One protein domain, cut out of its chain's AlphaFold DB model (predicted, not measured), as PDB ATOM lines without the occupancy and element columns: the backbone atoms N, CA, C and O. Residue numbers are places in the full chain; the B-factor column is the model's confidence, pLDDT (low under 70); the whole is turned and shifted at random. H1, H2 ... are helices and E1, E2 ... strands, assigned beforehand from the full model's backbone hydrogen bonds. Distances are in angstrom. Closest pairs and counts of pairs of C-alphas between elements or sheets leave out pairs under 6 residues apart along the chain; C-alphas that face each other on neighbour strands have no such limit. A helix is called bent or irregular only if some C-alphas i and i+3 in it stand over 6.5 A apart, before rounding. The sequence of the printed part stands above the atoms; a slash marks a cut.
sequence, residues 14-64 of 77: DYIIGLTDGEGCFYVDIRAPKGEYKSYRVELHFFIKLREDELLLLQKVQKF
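Overview. This is residues 14 to 64 of the 77 residues of the protein "LAGLIDADG endonuclease" of Candidatus Daviesbacteria bacterium GW2011_GWA2_40_9 (UniProt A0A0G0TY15). A long hairpin of two strands, E1 and E2, makes the shaft of this domain, and two helices, H1 and H2, form a small, loose head at its open end, opposite the loop of residues 32 to 40. The two helices lie crosswise to the shaft, and the start of H2, residues 52 to 57, sticks out from the head together with Arg 51. The printed part has 51 residues with two named helices and two named strands, in the order H1, E1, E2, H2; the sheet's order is E1 - E2, antiparallel, and the class is mixed, helices and strands. The whole is extended, with a radius of gyration of the C-alphas of 15.3 A and spans of 41 by 19 by 18 A.

Along the chain. Begin with the sheet: find C-alpha 24 at (169.728, 180.322, 179.731), where E1, residues 24 to 31, sets out on its 22.0 A to C-alpha 31 at (167.796, 178.598, 157.868). E2, residues 41 to 48, comes back over 23.1 A. Look before E1 for H1, residues 14 to 23, which begins at C-alpha 14 at (179.860, 181.105, 189.476) and is 14.0 A long. Look after E2 for H2, residues 52 to 63, which is 17.7 A long and ends at C-alpha 63 at (178.946, 194.137, 180.397). H2 is irregular: C-alphas 53 and 56 are 7.7 A apart.

Arrangement. E1 and E2 form a hairpin, antiparallel with 161 degrees between their directions. Check N 25 and O 47, 2.8 A apart, and N 43 and O 29, also 2.8 A apart; both pairs are within hydrogen-bond range. At the open end the C-alphas of Gly 24 and Ile 48 face each other at 4.5 A. Next to them, the closest C-alphas of H1 and E2 are those of Glu 23 and Ile 48, 5.6 A apart. The closest of E2 and H2 are those of Ile 48 and Leu 58, 8.0 A apart. H1 and H2 are close but not clearly touching, with the C-alphas of Ile 16 and Val 61 the closest at 7.6 A. They run opposite ways at a steep tilt of 46 degrees. E1 and H2 are apart. In H1 every O i to N i+4 pair is within hydrogen-bond range; in H2, 6 of 8 are.

Size, cuts and confidence. The two C-alphas farthest apart are those of Lys 38 and Asp 53, at 42.0 A. The printed part runs from 14 to 64 with no cut. The links from H1 to E1 and from E2 to H2 are tight, the nine-residue link from E1 to E2 is short, and no link is long. The mean pLDDT of the printed part is 90.0, and no printed residue is under 70.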
ATOM      1  N   ASP A  14     180.825 182.070 188.929       90.69
ATOM      2  CA  ASP A  14     179.860 181.105 189.476       90.69
ATOM      3  C   ASP A  14     178.412 181.598 189.367       90.69
ATOM      4  O   ASP A  14     177.500 180.825 189.069       90.69
ATOM      5  N   TYR A  15     178.188 182.902 189.557       90.25
ATOM      6  CA  TYR A  15     176.862 183.492 189.401       90.25
ATOM      7  C   TYR A  15     176.385 183.428 187.946       90.25
ATOM      8  O   TYR A  15     175.222 183.122 187.696       90.25
ATOM      9  N   ILE A  16     177.268 183.706 186.983       89.00
ATOM     10  CA  ILE A  16     176.941 183.653 185.550       89.00
ATOM     11  C   ILE A  16     176.662 182.223 185.100       89.00
ATOM     12  O   ILE A  16     175.725 182.006 184.329       89.00
ATOM     13  N   ILE A  17     177.425 181.255 185.613       90.50
ATOM     14  CA  ILE A  17     177.188 179.829 185.378       90.50
ATOM     15  C   ILE A  17     175.797 179.449 185.890       90.50
ATOM     16  O   ILE A  17     174.982 178.960 185.113       90.50
ATOM     17  N   GLY A  18     175.486 179.749 187.156       92.50
ATOM     18  CA  GLY A  18     174.181 179.421 187.737       92.50
ATOM     19  C   GLY A  18     173.013 180.135 187.050       92.50
ATOM     20  O   GLY A  18     171.953 179.548 186.853       92.50
ATOM     21  N   LEU A  19     173.206 181.390 186.634       90.94
ATOM     22  CA  LEU A  19     172.205 182.132 185.868       90.94
ATOM     23  C   LEU A  19     171.953 181.493 184.499       90.94
ATOM     24  O   LEU A  19     170.808 181.393 184.074       90.94
ATOM     25  N   THR A  20     173.013 181.068 183.816       90.81
ATOM     26  CA  THR A  20     172.916 180.410 182.509       90.81
ATOM     27  C   THR A  20     172.245 179.044 182.613       90.81
ATOM     28  O   THR A  20     171.454 178.699 181.745       90.81
ATOM     29  N   ASP A  21     172.520 178.287 183.673       92.56
ATOM     30  CA  ASP A  21     171.908 176.974 183.900       92.56
ATOM     31  C   ASP A  21     170.401 177.082 184.207       92.56
ATOM     32  O   ASP A  21     169.607 176.263 183.752       92.56
ATOM     33  N   GLY A  22     169.986 178.129 184.934       93.19
ATOM     34  CA  GLY A  22     168.578 178.342 185.295       93.19
ATOM     35  C   GLY A  22     167.733 179.062 184.237       93.19
ATOM     36  O   GLY A  22     166.595 178.671 183.994       93.19
ATOM     37  N   GLU A  23     168.270 180.119 183.625       91.81
ATOM     38  CA  GLU A  23     167.518 181.063 182.770       91.81
ATOM     39  C   GLU A  23     168.053 181.129 181.329       91.81
ATOM     40  O   GLU A  23     167.526 181.852 180.471       91.81
ATOM     41  N   GLY A  24     169.147 180.417 181.057       90.75
ATOM     42  CA  GLY A  24     169.728 180.322 179.731       90.75
ATOM     43  C   GLY A  24     168.884 179.444 178.821       90.75
ATOM     44  O   GLY A  24     168.306 178.432 179.210       90.75
ATOM     45  N   CYS A  25     168.834 179.828 177.557       90.88
ATOM     46  CA  CYS A  25     168.196 179.049 176.519       90.88
ATOM     47  C   CYS A  25     169.097 179.030 175.296       90.88
ATOM     48  O   CYS A  25     169.526 180.070 174.791       90.88
ATOM     49  N   PHE A  26     169.356 177.820 174.824       91.31
ATOM     50  CA  PHE A  26     170.120 177.551 173.624       91.31
ATOM     51  C   PHE A  26     169.239 176.799 172.638       91.31
ATOM     52  O   PHE A  26     168.594 175.813 173.004       91.31
ATOM     53  N   TYR A  27     169.229 177.237 171.386       91.50
ATOM     54  CA  TYR A  27     168.577 176.493 170.321       91.50
ATOM     55  C   TYR A  27     169.349 176.599 169.011       91.50
ATOM     56  O   TYR A  27     170.109 177.540 168.764       91.50
ATOM     57  N   VAL A  28     169.138 175.587 168.177       94.56
ATOM     58  CA  VAL A  28     169.725 175.476 166.848       94.56
ATOM     59  C   VAL A  28     168.616 175.705 165.836       94.56
ATOM     60  O   VAL A  28     167.601 175.010 165.870       94.56
ATOM     61  N   ASP A  29     168.816 176.663 164.940       94.00
ATOM     62  CA  ASP A  29     167.912 176.922 163.824       94.00
ATOM     63  C   ASP A  29     168.566 176.504 162.503       94.00
ATOM     64  O   ASP A  29     169.774 176.657 162.303       94.00
ATOM     65  N   ILE A  30     167.758 175.974 161.586       95.56
ATOM     66  CA  ILE A  30     168.189 175.631 160.231       95.56
ATOM     67  C   ILE A  30     167.513 176.605 159.273       95.56
ATOM     68  O   ILE A  30     166.354 176.448 158.884       95.56
ATOM     69  N   ARG A  31     168.269 177.610 158.835       94.38
ATOM     70  CA  ARG A  31     167.796 178.598 157.868       94.38
ATOM     71  C   ARG A  31     167.849 178.040 156.458       94.38
ATOM     72  O   ARG A  31     168.918 177.682 155.957       94.38
ATOM     73  N   ALA A  32     166.701 178.057 155.792       95.19
ATOM     74  CA  ALA A  32     166.611 177.798 154.364       95.19
ATOM     75  C   ALA A  32     167.366 178.865 153.538       95.19
ATOM     76  O   ALA A  32     167.489 180.012 153.988       95.19
ATOM     77  N   PRO A  33     167.832 178.517 152.322       95.38
ATOM     78  CA  PRO A  33     168.403 179.480 151.386       95.38
ATOM     79  C   PRO A  33     167.456 180.667 151.154       95.38
ATOM     80  O   PRO A  33     166.285 180.479 150.821       95.38
ATOM     81  N   LYS A  34     167.952 181.895 151.329       93.06
ATOM     82  CA  LYS A  34     167.193 183.132 151.095       93.06
ATOM     83  C   LYS A  34     168.147 184.288 150.788       93.06
ATOM     84  O   LYS A  34     169.155 184.461 151.471       93.06
ATOM     85  N   GLY A  35     167.789 185.112 149.801       89.38
ATOM     86  CA  GLY A  35     168.584 186.273 149.395       89.38
ATOM     87  C   GLY A  35     169.949 185.861 148.846       89.38
ATOM     88  O   GLY A  35     170.032 185.035 147.941       89.38
ATOM     89  N   GLU A  36     171.014 186.428 149.410       88.25
ATOM     90  CA  GLU A  36     172.400 186.168 148.997       88.25
ATOM     91  C   GLU A  36     172.895 184.763 149.375       88.25
ATOM     92  O   GLU A  36     173.834 184.242 148.772       88.25
ATOM     93  N   TYR A  37     172.244 184.105 150.338       88.75
ATOM     94  CA  TYR A  37     172.640 182.780 150.802       88.75
ATOM     95  C   TYR A  37     171.928 181.688 150.001       88.75
ATOM     96  O   TYR A  37     170.726 181.467 150.155       88.75
ATOM     97  N   LYS A  38     172.693 180.985 149.158       92.44
ATOM     98  CA  LYS A  38     172.194 179.921 148.263       92.44
ATOM     99  C   LYS A  38     172.180 178.516 148.879       92.44
ATOM    100  O   LYS A  38     171.746 177.578 148.220       92.44
ATOM    101  N   SER A  39     172.633 178.358 150.121       94.62
ATOM    102  CA  SER A  39     172.658 177.082 150.843       94.62
ATOM    103  C   SER A  39     171.943 177.187 152.187       94.62
ATOM    104  O   SER A  39     171.754 178.282 152.722       94.62
ATOM    105  N   TYR A  40     171.556 176.033 152.736       95.62
ATOM    106  CA  TYR A  40     171.087 175.947 154.115       95.62
ATOM    107  C   TYR A  40     172.197 176.372 155.074       95.62
ATOM    108  O   TYR A  40     173.383 176.156 154.801       95.62
ATOM    109  N   ARG A  41     171.809 176.985 156.190       94.56
ATOM    110  CA  ARG A  41     172.733 177.439 157.232       94.56
ATOM    111  C   ARG A  41     172.231 176.991 158.591       94.56
ATOM    112  O   ARG A  41     171.032 177.028 158.846       94.56
ATOM    113  N   VAL A  42     173.165 176.590 159.441       94.50
ATOM    114  CA  VAL A  42     172.904 176.318 160.852       94.50
ATOM    115  C   VAL A  42     173.201 177.598 161.621       94.50
ATOM    116  O   VAL A  42     174.314 178.116 161.540       94.50
ATOM    117  N   GLU A  43     172.209 178.122 162.329       92.81
ATOM    118  CA  GLU A  43     172.354 179.274 163.215       92.81
ATOM    119  C   GLU A  43     172.269 178.795 164.665       92.81
ATOM    120  O   GLU A  43     171.345 178.075 165.047       92.81
ATOM    121  N   LEU A  44     173.256 179.184 165.470       92.12
ATOM    122  CA  LEU A  44     173.288 178.905 166.899       92.12
ATOM    123  C   LEU A  44     172.825 180.149 167.640       92.12
ATOM    124  O   LEU A  44     173.393 181.226 167.462       92.12
ATOM    125  N   HIS A  45     171.812 179.989 168.481       88.69
ATOM    126  CA  HIS A  45     171.242 181.084 169.249       88.69
ATOM    127  C   HIS A  45     171.339 180.770 170.733       88.69
ATOM    128  O   HIS A  45     170.964 179.684 171.175       88.69
ATOM    129  N   PHE A  46     171.815 181.743 171.503       88.12
ATOM    130  CA  PHE A  46     171.843 181.692 172.956       88.12
ATOM    131  C   PHE A  46     171.268 182.990 173.515       88.12
ATOM    132  O   PHE A  46     171.653 184.078 173.081       88.12
ATOM    133  N   PHE A  47     170.352 182.885 174.471       86.19
ATOM    134  CA  PHE A  47     169.801 184.036 175.173       86.19
ATOM    135  C   PHE A  47     169.532 183.706 176.640       86.19
ATOM    136  O   PHE A  47     169.223 182.570 176.988       86.19
ATOM    137  N   ILE A  48     169.603 184.727 177.490       88.12
ATOM    138  CA  ILE A  48     169.142 184.679 178.880       88.12
ATOM    139  C   ILE A  48     167.842 185.482 178.929       88.12
ATOM    140  O   ILE A  48     167.838 186.660 178.565       88.12
ATOM    141  N   LYS A  49     166.734 184.849 179.327       85.75
ATOM    142  CA  LYS A  49     165.437 185.526 179.487       85.75
ATOM    143  C   LYS A  49     165.216 185.823 180.960       85.75
ATOM    144  O   LYS A  49     165.231 184.918 181.772       85.75
ATOM    145  N   LEU A  50     164.991 187.089 181.285       87.50
ATOM    146  CA  LEU A  50     164.649 187.535 182.632       87.50
ATOM    147  C   LEU A  50     163.377 188.373 182.586       87.50
ATOM    148  O   LEU A  50     162.939 188.802 181.514       87.50
ATOM    149  N   ARG A  51     162.792 188.627 183.755       87.19
ATOM    150  CA  ARG A  51     161.661 189.548 183.867       87.19
ATOM    151  C   ARG A  51     162.092 190.987 183.577       87.19
ATOM    152  O   ARG A  51     163.247 191.364 183.775       87.19
ATOM    153  N   GLU A  52     161.144 191.822 183.159       85.81
ATOM    154  CA  GLU A  52     161.408 193.227 182.808       85.81
ATOM    155  C   GLU A  52     161.994 194.042 183.973       85.81
ATOM    156  O   GLU A  52     162.865 194.889 183.772       85.81
ATOM    157  N   ASP A  53     161.587 193.752 185.211       87.25
ATOM    158  CA  ASP A  53     162.102 194.405 186.421       87.25
ATOM    159  C   ASP A  53     163.552 194.011 186.775       87.25
ATOM    160  O   ASP A  53     164.182 194.616 187.654       87.25
ATOM    161  N   GLU A  54     164.115 193.046 186.047       87.81
ATOM    162  CA  GLU A  54     165.502 192.592 186.140       87.81
ATOM    163  C   GLU A  54     166.383 193.107 184.991       87.81
ATOM    164  O   GLU A  54     167.543 192.709 184.875       87.81
ATOM    165  N   LEU A  55     165.899 194.062 184.188       86.38
ATOM    166  CA  LEU A  55     166.655 194.666 183.083       86.38
ATOM    167  C   LEU A  55     168.062 195.139 183.493       86.38
ATOM    168  O   LEU A  55     169.027 194.959 182.751       86.38
ATOM    169  N   LEU A  56     168.203 195.707 184.696       87.25
ATOM    170  CA  LEU A  56     169.499 196.162 185.206       87.25
ATOM    171  C   LEU A  56     170.491 195.001 185.391       87.25
ATOM    172  O   LEU A  56     171.684 195.170 185.141       87.25
ATOM    173  N   LEU A  57     170.018 193.822 185.812       87.94
ATOM    174  CA  LEU A  57     170.851 192.625 185.919       87.94
ATOM    175  C   LEU A  57     171.296 192.167 184.529       87.94
ATOM    176  O   LEU A  57     172.481 191.915 184.334       87.94
ATOM    177  N   LEU A  58     170.382 192.141 183.554       87.25
ATOM    178  CA  LEU A  58     170.703 191.776 182.172       87.25
ATOM    179  C   LEU A  58     171.773 192.707 181.573       87.25
ATOM    180  O   LEU A  58     172.725 192.243 180.951       87.25
ATOM    181  N   GLN A  59     171.683 194.017 181.833       86.38
ATOM    182  CA  GLN A  59     172.699 194.995 181.422       86.38
ATOM    183  C   GLN A  59     174.056 194.771 182.107       86.38
ATOM    184  O   GLN A  59     175.100 194.956 181.480       86.38
ATOM    185  N   LYS A  60     174.070 194.371 183.387       87.50
ATOM    186  CA  LYS A  60     175.314 193.990 184.075       87.50
ATOM    187  C   LYS A  60     175.925 192.734 183.448       87.50
ATOM    188  O   LYS A  60     177.126 192.721 183.210       87.50
ATOM    189  N   VAL A  61     175.109 191.718 183.158       87.00
ATOM    190  CA  VAL A  61     175.542 190.458 182.524       87.00
ATOM    191  C   VAL A  61     176.088 190.710 181.121       87.00
ATOM    192  O   VAL A  61     177.113 190.150 180.763       87.00
ATOM    193  N   GLN A  62     175.489 191.620 180.354       82.44
ATOM    194  CA  GLN A  62     176.025 192.023 179.053       82.44
ATOM    195  C   GLN A  62     177.436 192.622 179.166       82.44
ATOM    196  O   GLN A  62     178.332 192.287 178.395       82.44
ATOM    197  N   LYS A  63     177.641 193.514 180.141       83.31
ATOM    198  CA  LYS A  63     178.946 194.137 180.397       83.31
ATOM    199  C   LYS A  63     179.941 193.175 181.043       83.31
ATOM    200  O   LYS A  63     181.127 193.486 181.114       83.31
ATOM    201  N   PHE A  64     179.480 192.022 181.525       82.38
ATOM    202  CA  PHE A  64     180.339 191.015 182.116       82.38
ATOM    203  C   PHE A  64     181.216 190.386 181.032       82.38
ATOM    204  O   PHE A  64     180.753 189.613 180.196       82.38
TER     205      PHE A  64